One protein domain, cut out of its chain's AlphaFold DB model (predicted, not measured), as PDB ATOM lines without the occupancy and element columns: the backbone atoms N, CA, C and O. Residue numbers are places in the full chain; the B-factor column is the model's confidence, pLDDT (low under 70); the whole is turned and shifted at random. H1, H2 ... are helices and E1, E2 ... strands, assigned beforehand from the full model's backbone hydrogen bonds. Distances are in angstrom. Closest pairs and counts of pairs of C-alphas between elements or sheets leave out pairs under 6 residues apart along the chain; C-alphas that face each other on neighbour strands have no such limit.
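This is residues 27 to 128 of the 128 residues of an uncharacterized protein of Paenibacillus herberti (UniProt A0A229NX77). A twisted sheet of four antiparallel strands forms the core, with H2 packed along one face and H1 over the edge strand E1 on the opposite face. H3, the longest helix, pairs with H1 and only grazes the sheet. The printed part has 102 residues, with three named helices and four named strands in the order H1 E1 E2 H2 E3 E4 H3; the sheet runs E1 - E2 - E4 - E3, and the class is mixed, helices and strands. The whole is compact, with a radius of gyration of the C-alphas of 13.1 A, and rounded, spanning 37 by 28 by 27 A.

H1, residues 27 to 35, is on the sheet at a height of 10.4 A, over E1, residues 50 to 56; their closest C-alphas, of Gly 30 and Tyr 53, are 7.6 A apart. On the local plane H1 and E1 stand at 31 degrees, only just slantwise. E1 and E2, residues 59 to 64, form a hairpin, antiparallel at 161 degrees, with N 53 and O 61 within hydrogen-bond range at 2.8 A. H2, residues 69 to 78, lies on the opposite face from H1, at a height of 8.9 A. It runs along E4, residues 94 to 99, at 5 degrees on the local plane; their closest C-alphas, of Ala 72 and Val 94, are 6.0 A apart. E2, H2 and E3, residues 84 to 88, make a split strand-helix-strand unit, two strands running the same way with a helix between them in the chain and E4 between them in the sheet; its crossover is right-handed. E3 and E4 form a hairpin, with N 87 and O 95 2.9 A apart. E2 and E4 are antiparallel neighbours, with N 62 and O 96 2.8 A apart. H3, residues 110 to 126, touches H1 with residues 114 to 121 alone, at a steep tilt of 43 degrees, opposite ways; the closest C-alphas, of Leu 33 and Phe 117, are 6.1 A apart. H2 is apart from H1 and H3. In H1, H2 and H3 every O i to N i+4 pair is within hydrogen-bond range.

H1 begins at C-alpha 27, (93.589, 135.164, 170.479), and is 12.3 A long. E1 measures 18.5 A, E2 16.7 A, H2 14.4 A, E3 13.3 A and E4 16.9 A. H3 measures 24.3 A and ends at C-alpha 126, (80.105, 133.456, 181.443).

The C-alphas farthest apart, of Asn 103 and Lys 128, are 40.5 A apart. The printed part has no cut. The link from H1 to E1 is long, with 14 residues. Mean pLDDT of the printed part is 71.6; 41 residues are under 70, among them 42 to 50 and 98 to 107.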
ATOM      1  N   LYS A  27      92.803 136.395 170.434       77.25
ATOM      2  CA  LYS A  27      93.589 135.164 170.479       77.25
ATOM      3  C   LYS A  27      92.783 134.008 171.076       77.25
ATOM      4  O   LYS A  27      92.773 132.934 170.487       77.25
ATOM      5  N   GLU A  28      92.099 134.234 172.197       79.44
ATOM      6  CA  GLU A  28      91.272 133.215 172.862       79.44
ATOM      7  C   GLU A  28      90.106 132.755 171.979       79.44
ATOM      8  O   GLU A  28      89.841 131.559 171.887       79.44
ATOM      9  N   VAL A  29      89.455 133.678 171.265       80.31
ATOM     10  CA  VAL A  29      88.412 133.331 170.284       80.31
ATOM     11  C   VAL A  29      88.986 132.499 169.135       80.31
ATOM     12  O   VAL A  29      88.416 131.470 168.772       80.31
ATOM     13  N   GLY A  30      90.140 132.897 168.592       79.44
ATOM     14  CA  GLY A  30      90.834 132.131 167.556       79.44
ATOM     15  C   GLY A  30      91.247 130.730 168.019       79.44
ATOM     16  O   GLY A  30      91.122 129.775 167.256       79.44
ATOM     17  N   ASP A  31      91.695 130.581 169.266       84.50
ATOM     18  CA  ASP A  31      92.052 129.284 169.850       84.50
ATOM     19  C   ASP A  31      90.811 128.383 170.031       84.50
ATOM     20  O   ASP A  31      90.870 127.187 169.738       84.50
ATOM     21  N   LEU A  32      89.661 128.953 170.422       86.38
ATOM     22  CA  LEU A  32      88.380 128.235 170.488       86.38
ATOM     23  C   LEU A  32      87.928 127.740 169.108       86.38
ATOM     24  O   LEU A  32      87.589 126.566 168.970       86.38
ATOM     25  N   LEU A  33      87.976 128.598 168.085       84.50
ATOM     26  CA  LEU A  33      87.659 128.229 166.701       84.50
ATOM     27  C   LEU A  33      88.580 127.101 166.195       84.50
ATOM     28  O   LEU A  33      88.101 126.106 165.651       84.50
ATOM     29  N   LYS A  34      89.892 127.193 166.455       85.44
ATOM     30  CA  LYS A  34      90.860 126.129 166.122       85.44
ATOM     31  C   LYS A  34      90.550 124.811 166.824       85.44
ATOM     32  O   LYS A  34      90.712 123.751 166.220       85.44
ATOM     33  N   SER A  35      90.070 124.857 168.069       88.62
ATOM     34  CA  SER A  35      89.673 123.655 168.813       88.62
ATOM     35  C   SER A  35      88.483 122.911 168.186       88.62
ATOM     36  O   SER A  35      88.345 121.710 168.404       88.62
ATOM     37  N   GLU A  36      87.669 123.589 167.368       87.00
ATOM     38  CA  GLU A  36      86.591 122.985 166.564       87.00
ATOM     39  C   GLU A  36      87.069 122.466 165.197       87.00
ATOM     40  O   GLU A  36      86.270 122.039 164.359       87.00
ATOM     41  N   GLY A  37      88.378 122.504 164.930       81.38
ATOM     42  CA  GLY A  37      88.931 122.130 163.632       81.38
ATOM     43  C   GLY A  37      88.569 123.125 162.528       81.38
ATOM     44  O   GLY A  37      88.384 122.719 161.375       81.38
ATOM     45  N   LEU A  38      88.416 124.404 162.887       78.44
ATOM     46  CA  LEU A  38      88.378 125.514 161.943       78.44
ATOM     47  C   LEU A  38      89.801 126.054 161.797       78.44
ATOM     48  O   LEU A  38      90.477 126.331 162.786       78.44
ATOM     49  N   GLU A  39      90.281 126.173 160.566       74.69
ATOM     50  CA  GLU A  39      91.521 126.897 160.311       74.69
ATOM     51  C   GLU A  39      91.238 128.383 160.522       74.69
ATOM     52  O   GLU A  39      90.167 128.850 160.171       74.69
ATOM     53  N   VAL A  40      92.125 129.137 161.165       71.38
ATOM     54  CA  VAL A  40      91.823 130.535 161.490       71.38
ATOM     55  C   VAL A  40      93.006 131.402 161.135       71.38
ATOM     56  O   VAL A  40      94.087 131.250 161.711       71.38
ATOM     57  N   PHE A  41      92.770 132.343 160.230       70.19
ATOM     58  CA  PHE A  41      93.675 133.446 159.954       70.19
ATOM     59  C   PHE A  41      93.167 134.676 160.704       70.19
ATOM     60  O   PHE A  41      91.995 135.048 160.588       70.19
ATOM     61  N   TYR A  42      94.043 135.271 161.511       68.31
ATOM     62  CA  TYR A  42      93.757 136.527 162.195       68.31
ATOM     63  C   TYR A  42      93.749 137.640 161.147       68.31
ATOM     64  O   TYR A  42      94.724 137.775 160.408       68.31
ATOM     65  N   GLY A  43      92.659 138.402 161.048       56.31
ATOM     66  CA  GLY A  43      92.630 139.575 160.180       56.31
ATOM     67  C   GLY A  43      93.625 140.645 160.640       56.31
ATOM     68  O   GLY A  43      93.913 140.768 161.831       56.31
ATOM     69  N   ASP A  44      94.107 141.458 159.698       50.75
ATOM     70  CA  ASP A  44      95.053 142.556 159.964       50.75
ATOM     71  C   ASP A  44      94.445 143.694 160.809       50.75
ATOM     72  O   ASP A  44      95.161 144.566 161.301       50.75
ATOM     73  N   GLN A  45      93.118 143.706 160.985       54.91
ATOM     74  CA  GLN A  45      92.382 144.723 161.735       54.91
ATOM     75  C   GLN A  45      91.563 144.078 162.854       54.91
ATOM     76  O   GLN A  45      90.395 143.737 162.690       54.91
ATOM     77  N   MET A  46      92.193 143.925 164.016       57.00
ATOM     78  CA  MET A  46      91.494 143.638 165.265       57.00
ATOM     79  C   MET A  46      90.994 144.965 165.831       57.00
ATOM     80  O   MET A  46      91.782 145.729 166.388       57.00
ATOM     81  N   ASN A  47      89.712 145.271 165.636       55.44
ATOM     82  CA  ASN A  47      89.094 146.443 166.248       55.44
ATOM     83  C   ASN A  47      88.533 146.060 167.630       55.44
ATOM     84  O   ASN A  47      88.190 144.907 167.876       55.44
ATOM     85  N   GLU A  48      88.445 147.009 168.557       56.12
ATOM     86  CA  GLU A  48      87.909 146.739 169.900       56.12
ATOM     87  C   GLU A  48      86.415 146.378 169.877       56.12
ATOM     88  O   GLU A  48      85.911 145.772 170.823       56.12
ATOM     89  N   GLU A  49      85.721 146.749 168.798       55.53
ATOM     90  CA  GLU A  49      84.281 146.558 168.600       55.53
ATOM     91  C   GLU A  49      83.933 145.181 168.003       55.53
ATOM     92  O   GLU A  49      82.857 144.641 168.271       55.53
ATOM     93  N   TYR A  50      84.835 144.590 167.210       63.66
ATOM     94  CA  TYR A  50      84.619 143.288 166.576       63.66
ATOM     95  C   TYR A  50      85.928 142.595 166.173       63.66
ATOM     96  O   TYR A  50      86.939 143.237 165.887       63.66
ATOM     97  N   TYR A  51      85.888 141.266 166.085       71.38
ATOM     98  CA  TYR A  51      87.001 140.442 165.616       71.38
ATOM     99  C   TYR A  51      86.694 139.839 164.239       71.38
ATOM    100  O   TYR A  51      85.694 139.136 164.092       71.38
ATOM    101  N   ASP A  52      87.556 140.099 163.246       71.56
ATOM    102  CA  ASP A  52      87.496 139.488 161.908       71.56
ATOM    103  C   ASP A  52      88.436 138.280 161.828       71.56
ATOM    104  O   ASP A  52      89.661 138.396 161.963       71.56
ATOM    105  N   TYR A  53      87.845 137.112 161.601       70.81
ATOM    106  CA  TYR A  53      88.544 135.866 161.351       70.81
ATOM    107  C   TYR A  53      88.229 135.348 159.966       70.81
ATOM    108  O   TYR A  53      87.107 135.411 159.473       70.81
ATOM    109  N   THR A  54      89.214 134.708 159.363       69.69
ATOM    110  CA  THR A  54      89.018 133.962 158.127       69.69
ATOM    111  C   THR A  54      89.142 132.473 158.456       69.69
ATOM    112  O   THR A  54      90.203 132.034 158.888       69.69
ATOM    113  N   LEU A  55      88.042 131.716 158.320       67.44
ATOM    114  CA  LEU A  55      87.951 130.283 158.672       67.44
ATOM    115  C   LEU A  55      88.652 129.363 157.647       67.44
ATOM    116  O   LEU A  55      88.837 128.168 157.865       67.44
ATOM    117  N   ASN A  56      88.933 129.908 156.466       65.31
ATOM    118  CA  ASN A  56      89.823 129.421 155.408       65.31
ATOM    119  C   ASN A  56      89.893 130.522 154.338       65.31
ATOM    120  O   ASN A  56      89.117 131.468 154.421       65.31
ATOM    121  N   GLU A  57      90.712 130.380 153.289       60.28
ATOM    122  CA  GLU A  57      90.886 131.379 152.208       60.28
ATOM    123  C   GLU A  57      89.589 131.967 151.595       60.28
ATOM    124  O   GLU A  57      89.645 132.932 150.835       60.28
ATOM    125  N   LYS A  58      88.414 131.376 151.853       66.12
ATOM    126  CA  LYS A  58      87.137 131.686 151.198       66.12
ATOM    127  C   LYS A  58      85.969 131.907 152.167       66.12
ATOM    128  O   LYS A  58      84.863 132.201 151.707       66.12
ATOM    129  N   VAL A  59      86.176 131.760 153.477       71.00
ATOM    130  CA  VAL A  59      85.125 131.911 154.496       71.00
ATOM    131  C   VAL A  59      85.568 132.898 155.556       71.00
ATOM    132  O   VAL A  59      86.625 132.731 156.157       71.00
ATOM    133  N   LYS A  60      84.722 133.888 155.824       74.25
ATOM    134  CA  LYS A  60      84.957 134.894 156.852       74.25
ATOM    135  C   LYS A  60      83.955 134.750 157.988       74.25
ATOM    136  O   LYS A  60      82.786 134.422 157.796       74.25
ATOM    137  N   PHE A  61      84.430 135.016 159.186       76.50
ATOM    138  CA  PHE A  61      83.709 134.893 160.432       76.50
ATOM    139  C   PHE A  61      83.982 136.140 161.257       76.50
ATOM    140  O   PHE A  61      85.113 136.387 161.665       76.50
ATOM    141  N   LEU A  62      82.941 136.930 161.480       76.75
ATOM    142  CA  LEU A  62      83.006 138.158 162.249       76.75
ATOM    143  C   LEU A  62      82.314 137.943 163.597       76.75
ATOM    144  O   LEU A  62      81.242 137.344 163.701       76.75
ATOM    145  N   LEU A  63      82.917 138.450 164.659       76.62
ATOM    146  CA  LEU A  63      82.335 138.404 165.992       76.62
ATOM    147  C   LEU A  63      82.216 139.819 166.537       76.62
ATOM    148  O   LEU A  63      83.231 140.490 166.678       76.62
ATOM    149  N   PHE A  64      81.000 140.243 166.864       75.12
ATOM    150  CA  PHE A  64      80.706 141.573 167.386       75.12
ATOM    151  C   PHE A  64      80.343 141.497 168.870       75.12
ATOM    152  O   PHE A  64      79.561 140.641 169.302       75.12
ATOM    153  N   PHE A  65      80.907 142.418 169.652       72.50
ATOM    154  CA  PHE A  65      80.631 142.535 171.082       72.50
ATOM    155  C   PHE A  65      79.696 143.708 171.311       72.50
ATOM    156  O   PHE A  65      80.113 144.864 171.321       72.50
ATOM    157  N   GLU A  66      78.422 143.403 171.508       75.00
ATOM    158  CA  GLU A  66      77.406 144.424 171.699       75.00
ATOM    159  C   GLU A  66      77.147 144.644 173.184       75.00
ATOM    160  O   GLU A  66      77.032 143.712 173.978       75.00
ATOM    161  N   LYS A  67      77.063 145.919 173.563       65.25
ATOM    162  CA  LYS A  67      76.896 146.335 174.963       65.25
ATOM    163  C   LYS A  67      75.545 145.926 175.560       65.25
ATOM    164  O   LYS A  67      75.422 145.804 176.776       65.25
ATOM    165  N   ASP A  68      74.523 145.770 174.721       69.44
ATOM    166  CA  ASP A  68      73.150 145.488 175.122       69.44
ATOM    167  C   ASP A  68      72.349 144.822 173.986       69.44
ATOM    168  O   ASP A  68      72.793 144.717 172.840       69.44
ATOM    169  N   ALA A  69      71.144 144.353 174.318       74.62
ATOM    170  CA  ALA A  69      70.255 143.671 173.381       74.62
ATOM    171  C   ALA A  69      69.768 144.577 172.234       74.62
ATOM    172  O   ALA A  69      69.331 144.073 171.198       74.62
ATOM    173  N   GLU A  70      69.788 145.902 172.409       81.38
ATOM    174  CA  GLU A  70      69.381 146.848 171.371       81.38
ATOM    175  C   GLU A  70      70.494 147.027 170.331       81.38
ATOM    176  O   GLU A  70      70.216 146.962 169.134       81.38
ATOM    177  N   GLY A  71      71.748 147.175 170.774       78.75
ATOM    178  CA  GLY A  71      72.936 147.153 169.915       78.75
ATOM    179  C   GLY A  71      73.024 145.853 169.121       78.75
ATOM    180  O   GLY A  71      73.103 145.879 167.895       78.75
ATOM    181  N   ALA A  72      72.816 144.718 169.799       77.06
ATOM    182  CA  ALA A  72      72.747 143.403 169.169       77.06
ATOM    183  C   ALA A  72      71.727 143.322 168.025       77.06
ATOM    184  O   ALA A  72      72.037 142.823 166.940       77.06
ATOM    185  N   LYS A  73      70.515 143.850 168.238       80.44
ATOM    186  CA  LYS A  73      69.472 143.886 167.203       80.44
ATOM    187  C   LYS A  73      69.859 144.776 166.026       80.44
ATOM    188  O   LYS A  73      69.684 144.352 164.887       80.44
ATOM    189  N   LYS A  74      70.409 145.968 166.279       83.62
ATOM    190  CA  LYS A  74      70.836 146.899 165.219       83.62
ATOM    191  C   LYS A  74      71.927 146.289 164.344       83.62
ATOM    192  O   LYS A  74      71.813 146.315 163.121       83.62
ATOM    193  N   THR A  75      72.934 145.681 164.963       78.94
ATOM    194  CA  THR A  75      74.023 145.010 164.246       78.94
ATOM    195  C   THR A  75      73.500 143.810 163.461       78.94
ATOM    196  O   THR A  75      73.813 143.662 162.283       78.94
ATOM    197  N   GLN A  76      72.607 142.999 164.035       78.88
ATOM    198  CA  GLN A  76      71.963 141.924 163.279       78.88
ATOM    199  C   GLN A  76      71.179 142.451 162.062       78.88
ATOM    200  O   GLN A  76      71.260 141.876 160.978       78.88
ATOM    201  N   GLU A  77      70.406 143.527 162.221       82.44
ATOM    202  CA  GLU A  77      69.607 144.129 161.148       82.44
ATOM    203  C   GLU A  77      70.463 144.716 160.023       82.44
ATOM    204  O   GLU A  77      70.120 144.539 158.854       82.44
ATOM    205  N   GLN A  78      71.599 145.337 160.353       80.75
ATOM    206  CA  GLN A  78      72.552 145.861 159.372       80.75
ATOM    207  C   GLN A  78      73.105 144.767 158.446       80.75
ATOM    208  O   GLN A  78      73.348 145.019 157.266       80.75
ATOM    209  N   TYR A  79      73.291 143.556 158.970       74.25
ATOM    210  CA  TYR A  79      73.957 142.456 158.272       74.25
ATOM    211  C   TYR A  79      73.025 141.277 157.961       74.25
ATOM    212  O   TYR A  79      73.493 140.197 157.622       74.25
ATOM    213  N   LYS A  80      71.702 141.478 157.994       66.56
ATOM    214  CA  LYS A  80      70.666 140.487 157.622       66.56
ATOM    215  C   LYS A  80      70.632 140.133 156.116       66.56
ATOM    216  O   LYS A  80      69.599 139.710 155.598       66.56
ATOM    217  N   ASP A  81      71.732 140.327 155.388       67.00
ATOM    218  CA  ASP A  81      71.881 139.906 153.990       67.00
ATOM    219  C   ASP A  81      72.002 138.375 153.941       67.00
ATOM    220  O   ASP A  81      72.743 137.788 154.714       67.00
ATOM    221  N   SER A  82      71.314 137.736 152.992       59.38
ATOM    222  CA  SER A  82      71.395 136.302 152.652       59.38
ATOM    223  C   SER A  82      72.807 135.701 152.549       59.38
ATOM    224  O   SER A  82      72.962 134.482 152.601       59.38
ATOM    225  N   LYS A  83      73.837 136.530 152.356       67.44
ATOM    226  CA  LYS A  83      75.245 136.109 152.372       67.44
ATOM    227  C   LYS A  83      75.777 135.836 153.780       67.44
ATOM    228  O   LYS A  83      76.772 135.125 153.908       67.44
ATOM    229  N   TYR A  84      75.140 136.407 154.795       68.94
ATOM    230  CA  TYR A  84      75.506 136.340 156.199       68.94
ATOM    231  C   TYR A  84      74.488 135.490 156.954       68.94
ATOM    232  O   TYR A  84      73.277 135.600 156.784       68.94
ATOM    233  N   ASN A  85      75.004 134.669 157.848       73.38
ATOM    234  CA  ASN A  85      74.243 134.004 158.880       73.38
ATOM    235  C   ASN A  85      74.585 134.668 160.219       73.38
ATOM    236  O   ASN A  85      75.722 135.083 160.461       73.38
ATOM    237  N   THR A  86      73.585 134.801 161.088       68.75
ATOM    238  CA  THR A  86      73.722 135.539 162.351       68.75
ATOM    239  C   THR A  86      73.187 134.721 163.516       68.75
ATOM    240  O   THR A  86      72.114 134.128 163.420       68.75
ATOM    241  N   PHE A  87      73.921 134.726 164.626       71.19
ATOM    242  CA  PHE A  87      73.517 134.124 165.892       71.19
ATOM    243  C   PHE A  87      73.694 135.132 167.023       71.19
ATOM    244  O   PHE A  87      74.701 135.833 167.094       71.19
ATOM    245  N   ILE A  88      72.728 135.177 167.936       66.06
ATOM    246  CA  ILE A  88      72.838 135.931 169.188       66.06
ATOM    247  C   ILE A  88      73.121 134.918 170.295       66.06
ATOM    248  O   ILE A  88      72.393 133.931 170.420       66.06
ATOM    249  N   VAL A  89      74.173 135.149 171.077       67.56
ATOM    250  CA  VAL A  89      74.584 134.291 172.203       67.56
ATOM    251  C   VAL A  89      74.475 135.073 173.524       67.56
ATOM    252  O   VAL A  89      74.104 136.252 173.505       67.56
ATOM    253  N   ASN A  90      74.705 134.451 174.692       62.53
ATOM    254  CA  ASN A  90      74.434 135.128 175.971       62.53
ATOM    255  C   ASN A  90      75.296 136.385 176.170       62.53
ATOM    256  O   ASN A  90      76.318 136.590 175.514       62.53
ATOM    257  N   ASN A  91      74.847 137.238 177.099       63.03
ATOM    258  CA  ASN A  91      75.401 138.569 177.372       63.03
ATOM    259  C   ASN A  91      75.348 139.524 176.165       63.03
ATOM    260  O   ASN A  91      76.151 140.441 176.073       63.03
ATOM    261  N   ASN A  92      74.375 139.329 175.268       64.94
ATOM    262  CA  ASN A  92      74.149 140.139 174.065       64.94
ATOM    263  C   ASN A  92      75.299 140.123 173.046       64.94
ATOM    264  O   ASN A  92      75.335 140.977 172.170       64.94
ATOM    265  N   ASN A  93      76.206 139.148 173.097       71.69
ATOM    266  CA  ASN A  93      77.227 139.016 172.057       71.69
ATOM    267  C   ASN A  93      76.578 138.540 170.749       71.69
ATOM    268  O   ASN A  93      75.744 137.628 170.759       71.69
ATOM    269  N   VAL A  94      76.968 139.135 169.619       68.94
ATOM    270  CA  VAL A  94      76.420 138.774 168.306       68.94
ATOM    271  C   VAL A  94      77.511 138.205 167.424       68.94
ATOM    272  O   VAL A  94      78.527 138.835 167.144       68.94
ATOM    273  N   ILE A  95      77.272 136.994 166.946       73.19
ATOM    274  CA  ILE A  95      78.161 136.291 166.037       73.19
ATOM    275  C   ILE A  95      77.593 136.432 164.627       73.19
ATOM    276  O   ILE A  95      76.455 136.034 164.371       73.19
ATOM    277  N   LEU A  96      78.376 136.994 163.708       71.25
ATOM    278  CA  LEU A  96      77.998 137.197 162.312       71.25
ATOM    279  C   LEU A  96      79.013 136.525 161.396       71.25
ATOM    280  O   LEU A  96      80.143 136.970 161.262       71.25
ATOM    281  N   TYR A  97      78.621 135.479 160.690       72.50
ATOM    282  CA  TYR A  97      79.534 134.785 159.784       72.50
ATOM    283  C   TYR A  97      78.971 134.754 158.380       72.50
ATOM    284  O   TYR A  97      77.760 134.795 158.177       72.50
ATOM    285  N   TYR A  98      79.855 134.704 157.392       67.81
ATOM    286  CA  TYR A  98      79.439 134.710 156.004       67.81
ATOM    287  C   TYR A  98      80.317 133.822 155.137       67.81
ATOM    288  O   TYR A  98      81.537 133.721 155.289       67.81
ATOM    289  N   TYR A  99      79.674 133.197 154.159       67.88
ATOM    290  CA  TYR A  99      80.347 132.394 153.151       67.88
ATOM    291  C   TYR A  99      80.433 133.205 151.870       67.88
ATOM    292  O   TYR A  99      79.430 133.434 151.193       67.88
ATOM    293  N   GLN A 100      81.636 133.637 151.500       54.06
ATOM    294  CA  GLN A 100      81.834 134.339 150.239       54.06
ATOM    295  C   GLN A 100      82.403 133.392 149.189       54.06
ATOM    296  O   GLN A 100      83.529 133.546 148.729       54.06
ATOM    297  N   ASN A 101      81.598 132.422 148.749       52.28
ATOM    298  CA  ASN A 101      81.817 131.851 147.426       52.28
ATOM    299  C   ASN A 101      80.570 131.179 146.846       52.28
ATOM    300  O   ASN A 101      80.059 130.216 147.405       52.28
ATOM    301  N   LYS A 102      80.131 131.628 145.664       48.91
ATOM    302  CA  LYS A 102      79.118 130.911 144.868       48.91
ATOM    303  C   LYS A 102      79.665 129.608 144.259       48.91
ATOM    304  O   LYS A 102      78.879 128.797 143.785       48.91
ATOM    305  N   ASN A 103      80.988 129.408 144.278       51.94
ATOM    306  CA  ASN A 103      81.674 128.378 143.491       51.94
ATOM    307  C   ASN A 103      82.453 127.347 144.327       51.94
ATOM    308  O   ASN A 103      83.187 126.540 143.761       51.94
ATOM    309  N   VAL A 104      82.332 127.354 145.659       54.25
ATOM    310  CA  VAL A 104      82.997 126.368 146.526       54.25
ATOM    311  C   VAL A 104      81.988 125.812 147.513       54.25
ATOM    312  O   VAL A 104      81.262 126.567 148.154       54.25
ATOM    313  N   LYS A 105      81.935 124.483 147.627       56.31
ATOM    314  CA  LYS A 105      81.155 123.830 148.677       56.31
ATOM    315  C   LYS A 105      81.805 124.172 150.016       56.31
ATOM    316  O   LYS A 105      82.981 123.869 150.205       56.31
ATOM    317  N   ALA A 106      81.055 124.819 150.907       62.19
ATOM    318  CA  ALA A 106      81.446 124.957 152.307       62.19
ATOM    319  C   ALA A 106      81.818 123.578 152.881       62.19
ATOM    320  O   ALA A 106      81.305 122.559 152.403       62.19
ATOM    321  N   ASP A 107      82.705 123.540 153.884       69.56
ATOM    322  CA  ASP A 107      82.911 122.323 154.677       69.56
ATOM    323  C   ASP A 107      81.520 121.808 155.100       69.56
ATOM    324  O   ASP A 107      80.748 122.570 155.689       69.56
ATOM    325  N   PRO A 108      81.148 120.560 154.762       71.94
ATOM    326  CA  PRO A 108      79.813 120.043 155.047       71.94
ATOM    327  C   PRO A 108      79.477 120.038 156.547       71.94
ATOM    328  O   PRO A 108      78.304 119.977 156.899       71.94
ATOM    329  N   ASN A 109      80.483 120.136 157.424       80.25
ATOM    330  CA  ASN A 109      80.326 120.190 158.875       80.25
ATOM    331  C   ASN A 109      80.490 121.603 159.461       80.25
ATOM    332  O   ASN A 109      80.536 121.751 160.681       80.25
ATOM    333  N   LEU A 110      80.600 122.644 158.632       76.56
ATOM    334  CA  LEU A 110      80.925 124.002 159.078       76.56
ATOM    335  C   LEU A 110      79.893 124.573 160.052       76.56
ATOM    336  O   LEU A 110      80.261 125.095 161.099       76.56
ATOM    337  N   GLU A 111      78.610 124.381 159.756       76.75
ATOM    338  CA  GLU A 111      77.508 124.783 160.639       76.75
ATOM    339  C   GLU A 111      77.587 124.084 162.005       76.75
ATOM    340  O   GLU A 111      77.416 124.721 163.040       76.75
ATOM    341  N   ALA A 112      77.913 122.787 162.028       83.31
ATOM    342  CA  ALA A 112      78.060 122.032 163.272       83.31
ATOM    343  C   ALA A 112      79.271 122.509 164.093       83.31
ATOM    344  O   ALA A 112      79.175 122.660 165.310       83.31
ATOM    345  N   LYS A 113      80.397 122.800 163.430       83.88
ATOM    346  CA  LYS A 113      81.594 123.367 164.072       83.88
ATOM    347  C   LYS A 113      81.318 124.753 164.656       83.88
ATOM    348  O   LYS A 113      81.704 125.022 165.788       83.88
ATOM    349  N   ILE A 114      80.611 125.616 163.920       79.81
ATOM    350  CA  ILE A 114      80.203 126.946 164.399       79.81
ATOM    351  C   ILE A 114      79.241 126.821 165.588       79.81
ATOM    352  O   ILE A 114      79.411 127.527 166.580       79.81
ATOM    353  N   ALA A 115      78.278 125.896 165.541       82.56
ATOM    354  CA  ALA A 115      77.362 125.641 166.653       82.56
ATOM    355  C   ALA A 115      78.098 125.176 167.925       82.56
ATOM    356  O   ALA A 115      77.822 125.678 169.013       82.56
ATOM    357  N   ASN A 116      79.075 124.273 167.802       86.81
ATOM    358  CA  ASN A 116      79.897 123.843 168.938       86.81
ATOM    359  C   ASN A 116      80.778 124.976 169.476       86.81
ATOM    360  O   ASN A 116      80.862 125.167 170.692       86.81
ATOM    361  N   PHE A 117      81.390 125.760 168.581       86.44
ATOM    362  CA  PHE A 117      82.134 126.963 168.948       86.44
ATOM    363  C   PHE A 117      81.258 127.917 169.765       86.44
ATOM    364  O   PHE A 117      81.685 128.357 170.829       86.44
ATOM    365  N   ILE A 118      80.026 128.188 169.316       82.06
ATOM    366  CA  ILE A 118      79.064 129.050 170.015       82.06
ATOM    367  C   ILE A 118      78.851 128.577 171.455       82.06
ATOM    368  O   ILE A 118      78.922 129.388 172.374       82.06
ATOM    369  N   VAL A 119      78.648 127.273 171.670       83.88
ATOM    370  CA  VAL A 119      78.447 126.705 173.014       83.88
ATOM    371  C   VAL A 119      79.677 126.917 173.904       83.88
ATOM    372  O   VAL A 119      79.540 127.332 175.056       83.88
ATOM    373  N   LYS A 120      80.888 126.671 173.389       84.44
ATOM    374  CA  LYS A 120      82.133 126.860 174.158       84.44
ATOM    375  C   LYS A 120      82.448 128.329 174.426       84.44
ATOM    376  O   LYS A 120      82.905 128.675 175.516       84.44
ATOM    377  N   PHE A 121      82.211 129.189 173.440       81.50
ATOM    378  CA  PHE A 121      82.377 130.631 173.563       81.50
ATOM    379  C   PHE A 121      81.435 131.193 174.634       81.50
ATOM    380  O   PHE A 121      81.884 131.915 175.519       81.50
ATOM    381  N   ASP A 122      80.165 130.784 174.615       78.19
ATOM    382  CA  ASP A 122      79.160 131.181 175.605       78.19
ATOM    383  C   ASP A 122      79.564 130.808 177.039       78.19
ATOM    384  O   ASP A 122      79.437 131.626 177.950       78.19
ATOM    385  N   ALA A 123      80.111 129.604 177.241       79.50
ATOM    386  CA  ALA A 123      80.650 129.184 178.534       79.50
ATOM    387  C   ALA A 123      81.866 130.032 178.955       79.50
ATOM    388  O   ALA A 123      81.918 130.534 180.074       79.50
ATOM    389  N   THR A 124      82.802 130.269 178.031       78.00
ATOM    390  CA  THR A 124      84.033 131.037 178.295       78.00
ATOM    391  C   THR A 124      83.745 132.485 178.698       78.00
ATOM    392  O   THR A 124      84.454 133.047 179.528       78.00
ATOM    393  N   VAL A 125      82.714 133.102 178.112       72.38
ATOM    394  CA  VAL A 125      82.309 134.481 178.426       72.38
ATOM    395  C   VAL A 125      81.505 134.569 179.728       72.38
ATOM    396  O   VAL A 125      81.511 135.617 180.360       72.38
ATOM    397  N   LYS A 126      80.821 133.500 180.153       65.44
ATOM    398  CA  LYS A 126      80.105 133.456 181.443       65.44
ATOM    399  C   LYS A 126      81.027 133.297 182.652       65.44
ATOM    400  O   LYS A 126      80.677 133.764 183.729       65.44
ATOM    401  N   ASP A 127      82.167 132.637 182.469       55.66
ATOM    402  CA  ASP A 127      83.144 132.372 183.533       55.66
ATOM    403  C   ASP A 127      84.122 133.546 183.778       55.66
ATOM    404  O   ASP A 127      85.006 133.444 184.634       55.66
ATOM    405  N   LYS A 128      83.984 134.656 183.037       54.62
ATOM    406  CA  LYS A 128      84.810 135.874 183.131       54.62
ATOM    407  C   LYS A 128      83.987 137.095 183.534       54.62
ATOM    408  O   LYS A 128      84.590 137.995 184.165       54.62
TER     409      LYS A 128